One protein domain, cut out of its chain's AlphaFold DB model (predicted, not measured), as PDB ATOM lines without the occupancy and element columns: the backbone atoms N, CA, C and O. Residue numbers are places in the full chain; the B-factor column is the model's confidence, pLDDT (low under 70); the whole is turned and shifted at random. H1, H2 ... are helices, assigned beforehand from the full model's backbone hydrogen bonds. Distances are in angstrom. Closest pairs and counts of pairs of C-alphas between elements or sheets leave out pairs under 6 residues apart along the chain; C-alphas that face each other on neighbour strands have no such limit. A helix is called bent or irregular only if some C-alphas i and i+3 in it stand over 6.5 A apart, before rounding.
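This is residues 2 to 49 and 75 to 140 of the 270 residues of a protein of Caenorhabditis remanei (UniProt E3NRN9). One long helix, H4, spans the domain as a bar; near its far end, about residue 134, a helical hairpin of H1 and H2 comes close to it, and nearer its beginning the short helix H3 packs crosswise on residues 104 to 115. Between the hairpin and H3 lies an open gap, and the frame is loose, with H4 near both parts and no contact between H3 and the hairpin. The printed part has 114 residues with four named helices in the order H1, H2, H3, H4 and no named strand, and its class is all helix. It is extended, with a radius of gyration of the C-alphas of 21.2 A, and flat, with spans of 57 by 51 by 22 A.

Begin at C-alpha 2, printed at (180.078, 166.281, 140.761), where H1 starts; it covers residues 2 to 14 and measures 18.6 A from first to last C-alpha. Pass over residues 15 to 20 and you reach H2, residues 21 to 49, which runs 41.7 A from C-alpha 21 at (180.112, 184.277, 120.136) to C-alpha 49. The numbering then jumps to 75, where H3 begins; it covers residues 75 to 85 and is 15.6 A long. After residues 86 to 97, which hold no named element, look for C-alpha 98 at (218.157, 195.719, 153.558). From there H4, residues 98 to 140 and the longest helix, runs 59.0 A to C-alpha 140 at (185.781, 177.501, 107.750). Near residue 110 H4 has a kink of 35 degrees; it is neither bent nor irregular, but only just, with C-alphas 109 and 112 being 6.1 A apart.

Start with H1 and H2, which touch and form a helical hairpin, two helices that follow each other and run opposite ways. Their closest C-alphas are those of Ser 3 and Ala 39, 5.6 A apart, and their lines stand at a shallow tilt of 5 degrees. Go next to Met 21 in H2 and Lys 134 in H4: their C-alphas, the closest of the two helices, are 7.5 A apart, and H2 and H4 are close but not clearly touching. These two run opposite ways at a steep tilt of 50 degrees. H3 and H4 touch, and H4 does so with residues 104 to 115 alone. The closest C-alphas there are those of Ile 85 and Ile 112, 4.9 A apart, and the lines of H3 and H4 stand about perpendicular, at 82 degrees. H1 is apart from H3 and from H4, and H2 is apart from H3. Along the backbones, H1 and H3 have every O i to N i+4 pair within hydrogen-bond range, while H2 has 23 of 25 and H4 has 38 of 39.

The two C-alphas farthest apart are those of Phe 98 and Lys 139, at 59.1 A. Residues 50 to 74 are not printed, and across this cut C-alphas 49 and 75 are 39.1 A apart. Of the links that are printed whole, the one from H1 to H2 is short, with 6 residues, and the one from H3 to H4 is long, with 12. Residues 43 to 49 of H2, residues 96 to 102, of which 98 to 102 belong to H4, and residues 120 to 129 of H4 stand free. Look in the B-factor column for the pLDDT: its mean over the printed part is 77.2, and it is under 70 at residues 2 to 3, 13 to 25, 41 to 49 and 129 to 140 of this model.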
ATOM      1  N   ARG A   2     181.228 165.865 141.598       62.56
ATOM      2  CA  ARG A   2     180.078 166.281 140.761       62.56
ATOM      3  C   ARG A   2     180.280 167.620 140.019       62.56
ATOM      4  O   ARG A   2     179.912 167.712 138.854       62.56
ATOM      5  N   SER A   3     180.972 168.592 140.625       67.94
ATOM      6  CA  SER A   3     181.268 169.914 140.030       67.94
ATOM      7  C   SER A   3     182.182 169.850 138.799       67.94
ATOM      8  O   SER A   3     181.878 170.442 137.771       67.94
ATOM      9  N   ARG A   4     183.257 169.047 138.836       77.50
ATOM     10  CA  ARG A   4     184.147 168.855 137.671       77.50
ATOM     11  C   ARG A   4     183.416 168.247 136.469       77.50
ATOM     12  O   ARG A   4     183.641 168.666 135.340       77.50
ATOM     13  N   LYS A   5     182.513 167.289 136.712       82.38
ATOM     14  CA  LYS A   5     181.679 166.696 135.654       82.38
ATOM     15  C   LYS A   5     180.693 167.713 135.065       82.38
ATOM     16  O   LYS A   5     180.471 167.672 133.862       82.38
ATOM     17  N   CYS A   6     180.162 168.631 135.881       81.75
ATOM     18  CA  CYS A   6     179.307 169.738 135.433       81.75
ATOM     19  C   CYS A   6     180.051 170.643 134.443       81.75
ATOM     20  O   CYS A   6     179.630 170.768 133.299       81.75
ATOM     21  N   VAL A   7     181.218 171.159 134.841       82.69
ATOM     22  CA  VAL A   7     182.026 172.067 134.009       82.69
ATOM     23  C   VAL A   7     182.437 171.405 132.690       82.69
ATOM     24  O   VAL A   7     182.245 171.979 131.622       82.69
ATOM     25  N   ILE A   8     182.920 170.158 132.738       80.94
ATOM     26  CA  ILE A   8     183.294 169.404 131.530       80.94
ATOM     27  C   ILE A   8     182.078 169.180 130.619       80.94
ATOM     28  O   ILE A   8     182.195 169.276 129.398       80.94
ATOM     29  N   SER A   9     180.904 168.895 131.191       77.56
ATOM     30  CA  SER A   9     179.668 168.713 130.427       77.56
ATOM     31  C   SER A   9     179.202 170.009 129.762       77.56
ATOM     32  O   SER A   9     178.749 169.957 128.621       77.56
ATOM     33  N   VAL A  10     179.319 171.153 130.442       75.94
ATOM     34  CA  VAL A  10     178.968 172.472 129.888       75.94
ATOM     35  C   VAL A  10     179.894 172.822 128.727       75.94
ATOM     36  O   VAL A  10     179.411 173.099 127.632       75.94
ATOM     37  N   ILE A  11     181.209 172.685 128.912       74.94
ATOM     38  CA  ILE A  11     182.203 172.950 127.859       74.94
ATOM     39  C   ILE A  11     181.965 172.041 126.643       74.94
ATOM     40  O   ILE A  11     181.968 172.505 125.505       74.94
ATOM     41  N   LYS A  12     181.686 170.751 126.870       72.94
ATOM     42  CA  LYS A  12     181.417 169.789 125.791       72.94
ATOM     43  C   LYS A  12     180.114 170.093 125.041       72.94
ATOM     44  O   LYS A  12     180.080 169.965 123.821       72.94
ATOM     45  N   LYS A  13     179.061 170.514 125.745       67.00
ATOM     46  CA  LYS A  13     177.757 170.857 125.151       67.00
ATOM     47  C   LYS A  13     177.797 172.185 124.384       67.00
ATOM     48  O   LYS A  13     177.135 172.301 123.358       67.00
ATOM     49  N   MET A  14     178.605 173.146 124.835       58.72
ATOM     50  CA  MET A  14     178.854 174.387 124.093       58.72
ATOM     51  C   MET A  14     179.757 174.167 122.876       58.72
ATOM     52  O   MET A  14     179.537 174.803 121.857       58.72
ATOM     53  N   SER A  15     180.712 173.229 122.935       59.00
ATOM     54  CA  SER A  15     181.581 172.917 121.785       59.00
ATOM     55  C   SER A  15     180.844 172.324 120.575       59.00
ATOM     56  O   SER A  15     181.401 172.281 119.484       59.00
ATOM     57  N   SER A  16     179.603 171.859 120.765       56.12
ATOM     58  CA  SER A  16     178.741 171.298 119.716       56.12
ATOM     59  C   SER A  16     177.674 172.264 119.186       56.12
ATOM     60  O   SER A  16     176.873 171.854 118.352       56.12
ATOM     61  N   LEU A  17     177.608 173.499 119.693       50.44
ATOM     62  CA  LEU A  17     176.646 174.518 119.261       50.44
ATOM     63  C   LEU A  17     177.360 175.565 118.395       50.44
ATOM     64  O   LEU A  17     178.490 175.947 118.687       50.44
ATOM     65  N   GLU A  18     176.709 175.996 117.314       49.53
ATOM     66  CA  GLU A  18     177.286 176.897 116.314       49.53
ATOM     67  C   GLU A  18     177.671 178.265 116.899       49.53
ATOM     68  O   GLU A  18     176.964 178.864 117.712       49.53
ATOM     69  N   CYS A  19     178.846 178.743 116.480       47.81
ATOM     70  CA  CYS A  19     179.511 179.946 116.966       47.81
ATOM     71  C   CYS A  19     178.766 181.237 116.582       47.81
ATOM     72  O   CYS A  19     179.137 181.915 115.624       47.81
ATOM     73  N   SER A  20     177.802 181.648 117.405       47.31
ATOM     74  CA  SER A  20     177.491 183.068 117.614       47.31
ATOM     75  C   SER A  20     178.060 183.495 118.966       47.31
ATOM     76  O   SER A  20     177.441 183.314 120.013       47.31
ATOM     77  N   MET A  21     179.294 184.004 118.944       47.78
ATOM     78  CA  MET A  21     180.112 184.277 120.136       47.78
ATOM     79  C   MET A  21     179.450 185.260 121.117       47.78
ATOM     80  O   MET A  21     179.625 185.119 122.320       47.78
ATOM     81  N   ASP A  22     178.630 186.192 120.621       52.31
ATOM     82  CA  ASP A  22     177.991 187.212 121.464       52.31
ATOM     83  C   ASP A  22     176.861 186.614 122.324       52.31
ATOM     84  O   ASP A  22     176.648 187.024 123.460       52.31
ATOM     85  N   THR A  23     176.183 185.571 121.829       52.62
ATOM     86  CA  THR A  23     175.197 184.800 122.616       52.62
ATOM     87  C   THR A  23     175.833 183.643 123.389       52.62
ATOM     88  O   THR A  23     175.258 183.151 124.366       52.62
ATOM     89  N   LEU A  24     177.015 183.198 122.948       61.56
ATOM     90  CA  LEU A  24     177.765 182.116 123.566       61.56
ATOM     91  C   LEU A  24     178.327 182.557 124.914       61.56
ATOM     92  O   LEU A  24     178.166 181.806 125.869       61.56
ATOM     93  N   ASP A  25     178.898 183.760 125.016       67.31
ATOM     94  CA  ASP A  25     179.461 184.263 126.274       67.31
ATOM     95  C   ASP A  25     178.387 184.386 127.363       67.31
ATOM     96  O   ASP A  25     178.567 183.868 128.462       67.31
ATOM     97  N   GLU A  26     177.215 184.956 127.061       72.19
ATOM     98  CA  GLU A  26     176.143 185.104 128.057       72.19
ATOM     99  C   GLU A  26     175.594 183.745 128.530       72.19
ATOM    100  O   GLU A  26     175.409 183.513 129.729       72.19
ATOM    101  N   LYS A  27     175.352 182.814 127.597       70.69
ATOM    102  CA  LYS A  27     174.834 181.475 127.925       70.69
ATOM    103  C   LYS A  27     175.884 180.608 128.620       70.69
ATOM    104  O   LYS A  27     175.535 179.837 129.513       70.69
ATOM    105  N   LEU A  28     177.152 180.717 128.223       78.06
ATOM    106  CA  LEU A  28     178.267 179.965 128.798       78.06
ATOM    107  C   LEU A  28     178.571 180.451 130.211       78.06
ATOM    108  O   LEU A  28     178.700 179.622 131.107       78.06
ATOM    109  N   VAL A  29     178.627 181.770 130.419       79.81
ATOM    110  CA  VAL A  29     178.838 182.368 131.743       79.81
ATOM    111  C   VAL A  29     177.706 181.969 132.686       79.81
ATOM    112  O   VAL A  29     177.998 181.482 133.773       79.81
ATOM    113  N   LYS A  30     176.436 182.041 132.258       82.19
ATOM    114  CA  LYS A  30     175.291 181.581 133.072       82.19
ATOM    115  C   LYS A  30     175.374 180.093 133.434       82.19
ATOM    116  O   LYS A  30     175.203 179.730 134.592       82.19
ATOM    117  N   ALA A  31     175.677 179.225 132.467       79.56
ATOM    118  CA  ALA A  31     175.777 177.784 132.715       79.56
ATOM    119  C   ALA A  31     176.988 177.407 133.595       79.56
ATOM    120  O   ALA A  31     176.932 176.452 134.373       79.56
ATOM    121  N   LEU A  32     178.097 178.141 133.478       82.94
ATOM    122  CA  LEU A  32     179.265 177.975 134.343       82.94
ATOM    123  C   LEU A  32     178.995 178.482 135.762       82.94
ATOM    124  O   LEU A  32     179.428 177.826 136.711       82.94
ATOM    125  N   ASP A  33     178.267 179.589 135.908       85.81
ATOM    126  CA  ASP A  33     177.880 180.166 137.197       85.81
ATOM    127  C   ASP A  33     177.010 179.190 138.011       85.81
ATOM    128  O   ASP A  33     177.299 178.910 139.177       85.81
ATOM    129  N   GLU A  34     176.049 178.521 137.363       85.44
ATOM    130  CA  GLU A  34     175.274 177.428 137.973       85.44
ATOM    131  C   GLU A  34     176.168 176.263 138.447       85.44
ATOM    132  O   GLU A  34     175.992 175.728 139.549       85.44
ATOM    133  N   CYS A  35     177.170 175.867 137.650       83.81
ATOM    134  CA  CYS A  35     178.130 174.837 138.060       83.81
ATOM    135  C   CYS A  35     179.024 175.295 139.229       83.81
ATOM    136  O   CYS A  35     179.438 174.455 140.042       83.81
ATOM    137  N   TYR A  36     179.346 176.588 139.307       80.19
ATOM    138  CA  TYR A  36     180.176 177.170 140.360       80.19
ATOM    139  C   TYR A  36     179.423 177.246 141.692       80.19
ATOM    140  O   TYR A  36     179.956 176.804 142.713       80.19
ATOM    141  N   HIS A  37     178.160 177.679 141.683       80.81
ATOM    142  CA  HIS A  37     177.309 177.710 142.876       80.81
ATOM    143  C   HIS A  37     177.181 176.332 143.545       80.81
ATOM    144  O   HIS A  37     177.349 176.216 144.761       80.81
ATOM    145  N   MET A  38     177.029 175.263 142.753       75.12
ATOM    146  CA  MET A  38     177.045 173.886 143.272       75.12
ATOM    147  C   MET A  38     178.385 173.480 143.912       75.12
ATOM    148  O   MET A  38     178.424 172.602 144.777       75.12
ATOM    149  N   ALA A  39     179.507 174.054 143.471       72.88
ATOM    150  CA  ALA A  39     180.821 173.763 144.041       72.88
ATOM    151  C   ALA A  39     181.043 174.496 145.372       72.88
ATOM    152  O   ALA A  39     181.612 173.911 146.298       72.88
ATOM    153  N   VAL A  40     180.577 175.745 145.473       74.44
ATOM    154  CA  VAL A  40     180.682 176.566 146.687       74.44
ATOM    155  C   VAL A  40     179.872 175.957 147.833       74.44
ATOM    156  O   VAL A  40     180.415 175.782 148.922       74.44
ATOM    157  N   GLU A  41     178.628 175.542 147.580       69.56
ATOM    158  CA  GLU A  41     177.749 174.937 148.597       69.56
ATOM    159  C   GLU A  41     178.295 173.601 149.141       69.56
ATOM    160  O   GLU A  41     178.204 173.297 150.329       69.56
ATOM    161  N   HIS A  42     178.954 172.809 148.294       67.56
ATOM    162  CA  HIS A  42     179.615 171.589 148.753       67.56
ATOM    163  C   HIS A  42     180.844 171.893 149.625       67.56
ATOM    164  O   HIS A  42     181.127 171.153 150.566       67.56
ATOM    165  N   ASN A  43     181.603 172.952 149.324       64.19
ATOM    166  CA  ASN A  43     182.794 173.300 150.100       64.19
ATOM    167  C   ASN A  43     182.425 173.823 151.496       64.19
ATOM    168  O   ASN A  43     183.075 173.468 152.475       64.19
ATOM    169  N   THR A  44     181.349 174.607 151.611       66.62
ATOM    170  CA  THR A  44     180.852 175.072 152.915       66.62
ATOM    171  C   THR A  44     180.347 173.910 153.770       66.62
ATOM    172  O   THR A  44     180.700 173.839 154.946       66.62
ATOM    173  N   HIS A  45     179.617 172.952 153.190       64.31
ATOM    174  CA  HIS A  45     179.132 171.782 153.929       64.31
ATOM    175  C   HIS A  45     180.267 170.835 154.349       64.31
ATOM    176  O   HIS A  45     180.247 170.299 155.455       64.31
ATOM    177  N   VAL A  46     181.280 170.631 153.499       69.81
ATOM    178  CA  VAL A  46     182.455 169.821 153.863       69.81
ATOM    179  C   VAL A  46     183.265 170.502 154.958       69.81
ATOM    180  O   VAL A  46     183.608 169.846 155.935       69.81
ATOM    181  N   ASN A  47     183.519 171.807 154.852       64.62
ATOM    182  CA  ASN A  47     184.251 172.537 155.887       64.62
ATOM    183  C   ASN A  47     183.488 172.569 157.215       64.62
ATOM    184  O   ASN A  47     184.112 172.436 158.260       64.62
ATOM    185  N   HIS A  48     182.155 172.678 157.193       65.62
ATOM    186  CA  HIS A  48     181.343 172.596 158.408       65.62
ATOM    187  C   HIS A  48     181.449 171.216 159.068       65.62
ATOM    188  O   HIS A  48     181.705 171.131 160.262       65.62
ATOM    189  N   VAL A  49     181.333 170.134 158.289       66.94
ATOM    190  CA  VAL A  49     181.458 168.757 158.800       66.94
ATOM    191  C   VAL A  49     182.881 168.464 159.291       66.94
ATOM    192  O   VAL A  49     183.054 167.797 160.304       66.94
ATOM    193  N   MET A  75     214.936 179.558 139.459       89.75
ATOM    194  CA  MET A  75     213.502 179.523 139.146       89.75
ATOM    195  C   MET A  75     212.670 180.249 140.202       89.75
ATOM    196  O   MET A  75     211.783 181.020 139.838       89.75
ATOM    197  N   ASP A  76     213.002 180.091 141.485       87.38
ATOM    198  CA  ASP A  76     212.307 180.798 142.569       87.38
ATOM    199  C   ASP A  76     212.548 182.307 142.498       87.38
ATOM    200  O   ASP A  76     211.639 183.100 142.735       87.38
ATOM    201  N   SER A  77     213.748 182.718 142.077       89.75
ATOM    202  CA  SER A  77     214.086 184.127 141.850       89.75
ATOM    203  C   SER A  77     213.299 184.733 140.682       89.75
ATOM    204  O   SER A  77     212.811 185.861 140.783       89.75
ATOM    205  N   LEU A  78     213.136 183.991 139.579       90.88
ATOM    206  CA  LEU A  78     212.315 184.419 138.439       90.88
ATOM    207  C   LEU A  78     210.833 184.510 138.808       90.88
ATOM    208  O   LEU A  78     210.170 185.489 138.459       90.88
ATOM    209  N   LEU A  79     210.319 183.518 139.535       90.38
ATOM    210  CA  LEU A  79     208.941 183.514 140.012       90.38
ATOM    211  C   LEU A  79     208.695 184.668 140.994       90.38
ATOM    212  O   LEU A  79     207.685 185.367 140.894       90.38
ATOM    213  N   PHE A  80     209.638 184.924 141.901       90.69
ATOM    214  CA  PHE A  80     209.605 186.081 142.789       90.69
ATOM    215  C   PHE A  80     209.563 187.396 141.995       90.69
ATOM    216  O   PHE A  80     208.677 188.218 142.217       90.69
ATOM    217  N   ALA A  81     210.442 187.578 141.006       91.31
ATOM    218  CA  ALA A  81     210.441 188.775 140.167       91.31
ATOM    219  C   ALA A  81     209.105 188.965 139.421       91.31
ATOM    220  O   ALA A  81     208.532 190.056 139.444       91.31
ATOM    221  N   PHE A  82     208.564 187.893 138.831       91.94
ATOM    222  CA  PHE A  82     207.273 187.918 138.142       91.94
ATOM    223  C   PHE A  82     206.117 188.279 139.082       91.94
ATOM    224  O   PHE A  82     205.276 189.114 138.752       91.94
ATOM    225  N   THR A  83     206.070 187.681 140.271       91.44
ATOM    226  CA  THR A  83     204.998 187.920 141.253       91.44
ATOM    227  C   THR A  83     205.050 189.321 141.860       91.44
ATOM    228  O   THR A  83     204.001 189.851 142.230       91.44
ATOM    229  N   VAL A  84     206.232 189.947 141.910       92.69
ATOM    230  CA  VAL A  84     206.399 191.358 142.291       92.69
ATOM    231  C   VAL A  84     205.826 192.294 141.221       92.69
ATOM    232  O   VAL A  84     205.012 193.152 141.556       92.69
ATOM    233  N   ILE A  85     206.189 192.131 139.942       93.50
ATOM    234  CA  ILE A  85     205.707 193.030 138.866       93.50
ATOM    235  C   ILE A  85     204.225 192.837 138.536       93.50
ATOM    236  O   ILE A  85     203.550 193.789 138.158       93.50
ATOM    237  N   THR A  86     203.704 191.621 138.713       90.75
ATOM    238  CA  THR A  86     202.270 191.318 138.554       90.75
ATOM    239  C   THR A  86     201.451 191.630 139.800       90.75
ATOM    240  O   THR A  86     200.231 191.486 139.775       90.75
ATOM    241  N   THR A  87     202.089 192.073 140.887       92.38
ATOM    242  CA  THR A  87     201.448 192.390 142.174       92.38
ATOM    243  C   THR A  87     200.692 191.221 142.824       92.38
ATOM    244  O   THR A  87     199.868 191.439 143.704       92.38
ATOM    245  N   ILE A  88     200.990 189.972 142.433       93.12
ATOM    246  CA  ILE A  88     200.406 188.765 143.046       93.12
ATOM    247  C   ILE A  88     200.966 188.562 144.459       93.12
ATOM    248  O   ILE A  88     200.212 188.315 145.393       93.12
ATOM    249  N   GLY A  89     202.295 188.654 144.602       87.06
ATOM    250  CA  GLY A  89     202.994 188.657 145.890       87.06
ATOM    251  C   GLY A  89     202.672 187.494 146.842       87.06
ATOM    252  O   GLY A  89     202.208 187.738 147.949       87.06
ATOM    253  N   TYR A  90     202.985 186.244 146.475       85.25
ATOM    254  CA  TYR A  90     202.707 185.066 147.324       85.25
ATOM    255  C   TYR A  90     203.343 185.101 148.724       85.25
ATOM    256  O   TYR A  90     202.897 184.386 149.612       85.25
ATOM    257  N   GLY A  91     204.414 185.878 148.921       80.69
ATOM    258  CA  GLY A  91     205.060 186.050 150.229       80.69
ATOM    259  C   GLY A  91     205.876 184.853 150.733       80.69
ATOM    260  O   GLY A  91     206.518 184.974 151.768       80.69
ATOM    261  N   ASN A  92     205.904 183.736 149.996       78.25
ATOM    262  CA  ASN A  92     206.649 182.529 150.370       78.25
ATOM    263  C   ASN A  92     208.177 182.727 150.339       78.25
ATOM    264  O   ASN A  92     208.905 182.152 151.136       78.25
ATOM    265  N   VAL A  93     208.672 183.570 149.427       78.50
ATOM    266  CA  VAL A  93     210.100 183.886 149.299       78.50
ATOM    267  C   VAL A  93     210.252 185.403 149.237       78.50
ATOM    268  O   VAL A  93     209.610 186.057 148.415       78.50
ATOM    269  N   ALA A  94     211.052 185.989 150.132       83.12
ATOM    270  CA  ALA A  94     211.213 187.439 150.236       83.12
ATOM    271  C   ALA A  94     212.634 187.835 150.674       83.12
ATOM    272  O   ALA A  94     213.230 187.173 151.532       83.12
ATOM    273  N   PRO A  95     213.203 188.934 150.138       83.94
ATOM    274  CA  PRO A  95     214.539 189.374 150.508       83.94
ATOM    275  C   PRO A  95     214.577 189.828 151.971       83.94
ATOM    276  O   PRO A  95     213.928 190.796 152.387       83.94
ATOM    277  N   ARG A  96     215.393 189.143 152.774       83.75
ATOM    278  CA  ARG A  96     215.619 189.504 154.180       83.75
ATOM    279  C   ARG A  96     216.637 190.645 154.336       83.75
ATOM    280  O   ARG A  96     216.599 191.352 155.337       83.75
ATOM    281  N   THR A  97     217.497 190.870 153.340       89.75
ATOM    282  CA  THR A  97     218.545 191.902 153.371       89.75
ATOM    283  C   THR A  97     217.992 193.303 153.097       89.75
ATOM    284  O   THR A  97     217.095 193.492 152.276       89.75
ATOM    285  N   PHE A  98     218.563 194.321 153.750       90.62
ATOM    286  CA  PHE A  98     218.157 195.719 153.558       90.62
ATOM    287  C   PHE A  98     218.326 196.187 152.102       90.62
ATOM    288  O   PHE A  98     217.412 196.775 151.528       90.62
ATOM    289  N   GLY A  99     219.460 195.853 151.473       92.69
ATOM    290  CA  GLY A  99     219.719 196.190 150.070       92.69
ATOM    291  C   GLY A  99     218.754 195.506 149.096       92.69
ATOM    292  O   GLY A  99     218.262 196.151 148.174       92.69
ATOM    293  N   GLY A 100     218.413 194.234 149.336       89.38
ATOM    294  CA  GLY A 100     217.445 193.505 148.512       89.38
ATOM    295  C   GLY A 100     216.041 194.107 148.587       89.38
ATOM    296  O   GLY A 100     215.367 194.233 147.569       89.38
ATOM    297  N   ARG A 101     215.620 194.568 149.771       90.50
ATOM    298  CA  ARG A 101     214.337 195.271 149.940       90.50
ATOM    299  C   ARG A 101     214.303 196.588 149.170       90.50
ATOM    300  O   ARG A 101     213.321 196.861 148.487       90.50
ATOM    301  N   LEU A 102     215.376 197.378 149.236       93.94
ATOM    302  CA  LEU A 102     215.460 198.641 148.499       93.94
ATOM    303  C   LEU A 102     215.444 198.416 146.978       93.94
ATOM    304  O   LEU A 102     214.771 199.150 146.254       93.94
ATOM    305  N   PHE A 103     216.120 197.367 146.505       93.12
ATOM    306  CA  PHE A 103     216.082 196.958 145.102       93.12
ATOM    307  C   PHE A 103     214.665 196.584 144.652       93.12
ATOM    308  O   PHE A 103     214.211 197.077 143.625       93.12
ATOM    309  N   VAL A 104     213.940 195.774 145.433       92.94
ATOM    310  CA  VAL A 104     212.564 195.363 145.102       92.94
ATOM    311  C   VAL A 104     211.605 196.551 145.052       92.94
ATOM    312  O   VAL A 104     210.748 196.592 144.173       92.94
ATOM    313  N   ILE A 105     211.776 197.549 145.924       93.31
ATOM    314  CA  ILE A 105     210.986 198.790 145.875       93.31
ATOM    315  C   ILE A 105     211.227 199.528 144.550       93.31
ATOM    316  O   ILE A 105     210.270 199.869 143.856       93.31
ATOM    317  N   GLY A 106     212.490 199.740 144.161       94.06
ATOM    318  CA  GLY A 106     212.820 200.390 142.886       94.06
ATOM    319  C   GLY A 106     212.350 199.587 141.668       94.06
ATOM    320  O   GLY A 106     211.802 200.148 140.720       94.06
ATOM    321  N   TYR A 107     212.506 198.266 141.726       93.69
ATOM    322  CA  TYR A 107     212.042 197.338 140.702       93.69
ATOM    323  C   TYR A 107     210.516 197.373 140.542       93.69
ATOM    324  O   TYR A 107     210.030 197.424 139.416       93.69
ATOM    325  N   GLY A 108     209.756 197.433 141.639       93.06
ATOM    326  CA  GLY A 108     208.297 197.546 141.607       93.06
ATOM    327  C   GLY A 108     207.809 198.860 140.991       93.06
ATOM    328  O   GLY A 108     206.901 198.843 140.163       93.06
ATOM    329  N   LEU A 109     208.446 199.991 141.318       94.62
ATOM    330  CA  LEU A 109     208.050 201.309 140.799       94.62
ATOM    331  C   LEU A 109     208.125 201.409 139.268       94.62
ATOM    332  O   LEU A 109     207.316 202.110 138.665       94.62
ATOM    333  N   ILE A 110     209.081 200.719 138.645       94.25
ATOM    334  CA  ILE A 110     209.262 200.720 137.185       94.25
ATOM    335  C   ILE A 110     208.558 199.515 136.544       94.25
ATOM    336  O   ILE A 110     207.951 199.637 135.481       94.25
ATOM    337  N   GLY A 111     208.620 198.351 137.189       91.38
ATOM    338  CA  GLY A 111     208.089 197.097 136.665       91.38
ATOM    339  C   GLY A 111     206.567 197.077 136.582       91.38
ATOM    340  O   GLY A 111     206.033 196.706 135.546       91.38
ATOM    341  N   ILE A 112     205.864 197.541 137.621       94.69
ATOM    342  CA  ILE A 112     204.392 197.541 137.656       94.69
ATOM    343  C   ILE A 112     203.781 198.352 136.496       94.69
ATOM    344  O   ILE A 112     202.973 197.786 135.757       94.69
ATOM    345  N   PRO A 113     204.140 199.635 136.257       93.44
ATOM    346  CA  PRO A 113     203.561 200.383 135.141       93.44
ATOM    347  C   PRO A 113     203.918 199.771 133.781       93.44
ATOM    348  O   PRO A 113     203.078 199.753 132.883       93.44
ATOM    349  N   PHE A 114     205.125 199.220 133.632       92.69
ATOM    350  CA  PHE A 114     205.527 198.536 132.404       92.69
ATOM    351  C   PHE A 114     204.696 197.271 132.151       92.69
ATOM    352  O   PHE A 114     204.206 197.057 131.042       92.69
ATOM    353  N   THR A 115     204.474 196.456 133.183       91.38
ATOM    354  CA  THR A 115     203.631 195.259 133.098       91.38
ATOM    355  C   THR A 115     202.177 195.615 132.793       91.38
ATOM    356  O   THR A 115     201.563 194.939 131.973       91.38
ATOM    357  N   LEU A 116     201.632 196.693 133.363       90.75
ATOM    358  CA  LEU A 116     200.273 197.152 133.046       90.75
ATOM    359  C   LEU A 116     200.121 197.571 131.577       90.75
ATOM    360  O   LEU A 116     199.125 197.218 130.946       90.75
ATOM    361  N   LEU A 117     201.113 198.268 131.013       91.81
ATOM    362  CA  LEU A 117     201.132 198.604 129.585       91.81
ATOM    363  C   LEU A 117     201.201 197.344 128.715       91.81
ATOM    364  O   LEU A 117     200.402 197.186 127.795       91.81
ATOM    365  N   ALA A 118     202.086 196.406 129.059       91.56
ATOM    366  CA  ALA A 118     202.209 195.140 128.342       91.56
ATOM    367  C   ALA A 118     200.912 194.311 128.387       91.56
ATOM    368  O   ALA A 118     200.527 193.721 127.380       91.56
ATOM    369  N   ILE A 119     200.211 194.284 129.528       91.88
ATOM    370  CA  ILE A 119     198.915 193.602 129.662       91.88
ATOM    371  C   ILE A 119     197.848 194.284 128.800       91.88
ATOM    372  O   ILE A 119     197.050 193.589 128.176       91.88
ATOM    373  N   ALA A 120     197.824 195.618 128.734       89.69
ATOM    374  CA  ALA A 120     196.867 196.342 127.900       89.69
ATOM    375  C   ALA A 120     197.064 196.040 126.405       89.69
ATOM    376  O   ALA A 120     196.092 195.781 125.692       89.69
ATOM    377  N   ASP A 121     198.314 196.013 125.944       91.38
ATOM    378  CA  ASP A 121     198.640 195.681 124.556       91.38
ATOM    379  C   ASP A 121     198.374 194.204 124.248       91.38
ATOM    380  O   ASP A 121     197.803 193.879 123.205       91.38
ATOM    381  N   LEU A 122     198.687 193.305 125.186       90.12
ATOM    382  CA  LEU A 122     198.321 191.895 125.082       90.12
ATOM    383  C   LEU A 122     196.796 191.714 125.026       90.12
ATOM    384  O   LEU A 122     196.305 190.919 124.231       90.12
ATOM    385  N   GLY A 123     196.039 192.473 125.819       86.38
ATOM    386  CA  GLY A 123     194.576 192.466 125.805       86.38
ATOM    387  C   GLY A 123     194.003 192.906 124.459       86.38
ATOM    388  O   GLY A 123     193.106 192.246 123.932       86.38
ATOM    389  N   LYS A 124     194.569 193.959 123.852       80.88
ATOM    390  CA  LYS A 124     194.206 194.391 122.492       80.88
ATOM    391  C   LYS A 124     194.520 193.316 121.459       80.88
ATOM    392  O   LYS A 124     193.631 192.945 120.698       80.88
ATOM    393  N   PHE A 125     195.725 192.753 121.494       85.50
ATOM    394  CA  PHE A 125     196.110 191.665 120.596       85.50
ATOM    395  C   PHE A 125     195.163 190.462 120.717       85.50
ATOM    396  O   PHE A 125     194.694 189.941 119.709       85.50
ATOM    397  N   ILE A 126     194.810 190.053 121.940       82.88
ATOM    398  CA  ILE A 126     193.847 188.968 122.169       82.88
ATOM    399  C   ILE A 126     192.468 189.344 121.613       82.88
ATOM    400  O   ILE A 126     191.833 188.511 120.972       82.88
ATOM    401  N   SER A 127     192.008 190.585 121.797       75.69
ATOM    402  CA  SER A 127     190.722 191.039 121.249       75.69
ATOM    403  C   SER A 127     190.682 191.015 119.719       75.69
ATOM    404  O   SER A 127     189.726 190.503 119.137       75.69
ATOM    405  N   GLU A 128     191.753 191.452 119.058       72.81
ATOM    406  CA  GLU A 128     191.887 191.381 117.603       72.81
ATOM    407  C   GLU A 128     191.945 189.927 117.128       72.81
ATOM    408  O   GLU A 128     191.263 189.558 116.171       72.81
ATOM    409  N   MET A 129     192.682 189.064 117.835       67.88
ATOM    410  CA  MET A 129     192.712 187.627 117.553       67.88
ATOM    411  C   MET A 129     191.340 186.974 117.730       67.88
ATOM    412  O   MET A 129     190.985 186.109 116.936       67.88
ATOM    413  N   MET A 130     190.541 187.390 118.714       66.38
ATOM    414  CA  MET A 130     189.168 186.908 118.899       66.38
ATOM    415  C   MET A 130     188.253 187.330 117.742       66.38
ATOM    416  O   MET A 130     187.447 186.523 117.281       66.38
ATOM    417  N   VAL A 131     188.398 188.552 117.220       64.81
ATOM    418  CA  VAL A 131     187.656 189.011 116.031       64.81
ATOM    419  C   VAL A 131     188.094 188.243 114.783       64.81
ATOM    420  O   VAL A 131     187.253 187.735 114.044       64.81
ATOM    421  N   VAL A 132     189.400 188.067 114.576       62.00
ATOM    422  CA  VAL A 132     189.926 187.263 113.462       62.00
ATOM    423  C   VAL A 132     189.481 185.806 113.585       62.00
ATOM    424  O   VAL A 132     189.097 185.203 112.585       62.00
ATOM    425  N   ALA A 133     189.456 185.245 114.794       59.53
ATOM    426  CA  ALA A 133     188.952 183.903 115.057       59.53
ATOM    427  C   ALA A 133     187.451 183.793 114.749       59.53
ATOM    428  O   ALA A 133     187.058 182.822 114.105       59.53
ATOM    429  N   LYS A 134     186.625 184.795 115.100       54.22
ATOM    430  CA  LYS A 134     185.211 184.885 114.680       54.22
ATOM    431  C   LYS A 134     185.088 184.842 113.153       54.22
ATOM    432  O   LYS A 134     184.335 184.030 112.612       54.22
ATOM    433  N   THR A 135     185.861 185.664 112.441       49.66
ATOM    434  CA  THR A 135     185.844 185.719 110.968       49.66
ATOM    435  C   THR A 135     186.355 184.422 110.332       49.66
ATOM    436  O   THR A 135     185.795 183.957 109.341       49.66
ATOM    437  N   PHE A 136     187.389 183.800 110.902       50.94
ATOM    438  CA  PHE A 136     187.952 182.535 110.425       50.94
ATOM    439  C   PHE A 136     187.006 181.354 110.676       50.94
ATOM    440  O   PHE A 136     186.853 180.491 109.809       50.94
ATOM    441  N   CYS A 137     186.320 181.338 111.822       46.78
ATOM    442  CA  CYS A 137     185.303 180.343 112.150       46.78
ATOM    443  C   CYS A 137     184.117 180.434 111.172       46.78
ATOM    444  O   CYS A 137     183.731 179.414 110.603       46.78
ATOM    445  N   LYS A 138     183.660 181.655 110.850       48.84
ATOM    446  CA  LYS A 138     182.644 181.925 109.811       48.84
ATOM    447  C   LYS A 138     183.097 181.566 108.386       48.84
ATOM    448  O   LYS A 138     182.269 181.385 107.506       48.84
ATOM    449  N   LYS A 139     184.409 181.500 108.138       40.78
ATOM    450  CA  LYS A 139     184.991 181.165 106.825       40.78
ATOM    451  C   LYS A 139     185.258 179.666 106.650       40.78
ATOM    452  O   LYS A 139     185.315 179.192 105.523       40.78
ATOM    453  N   THR A 140     185.454 178.938 107.750       34.09
ATOM    454  CA  THR A 140     185.781 177.501 107.750       34.09
ATOM    455  C   THR A 140     184.531 176.636 107.907       34.09
ATOM    456  O   THR A 140     184.456 175.561 107.315       34.09
TER     457      THR A 140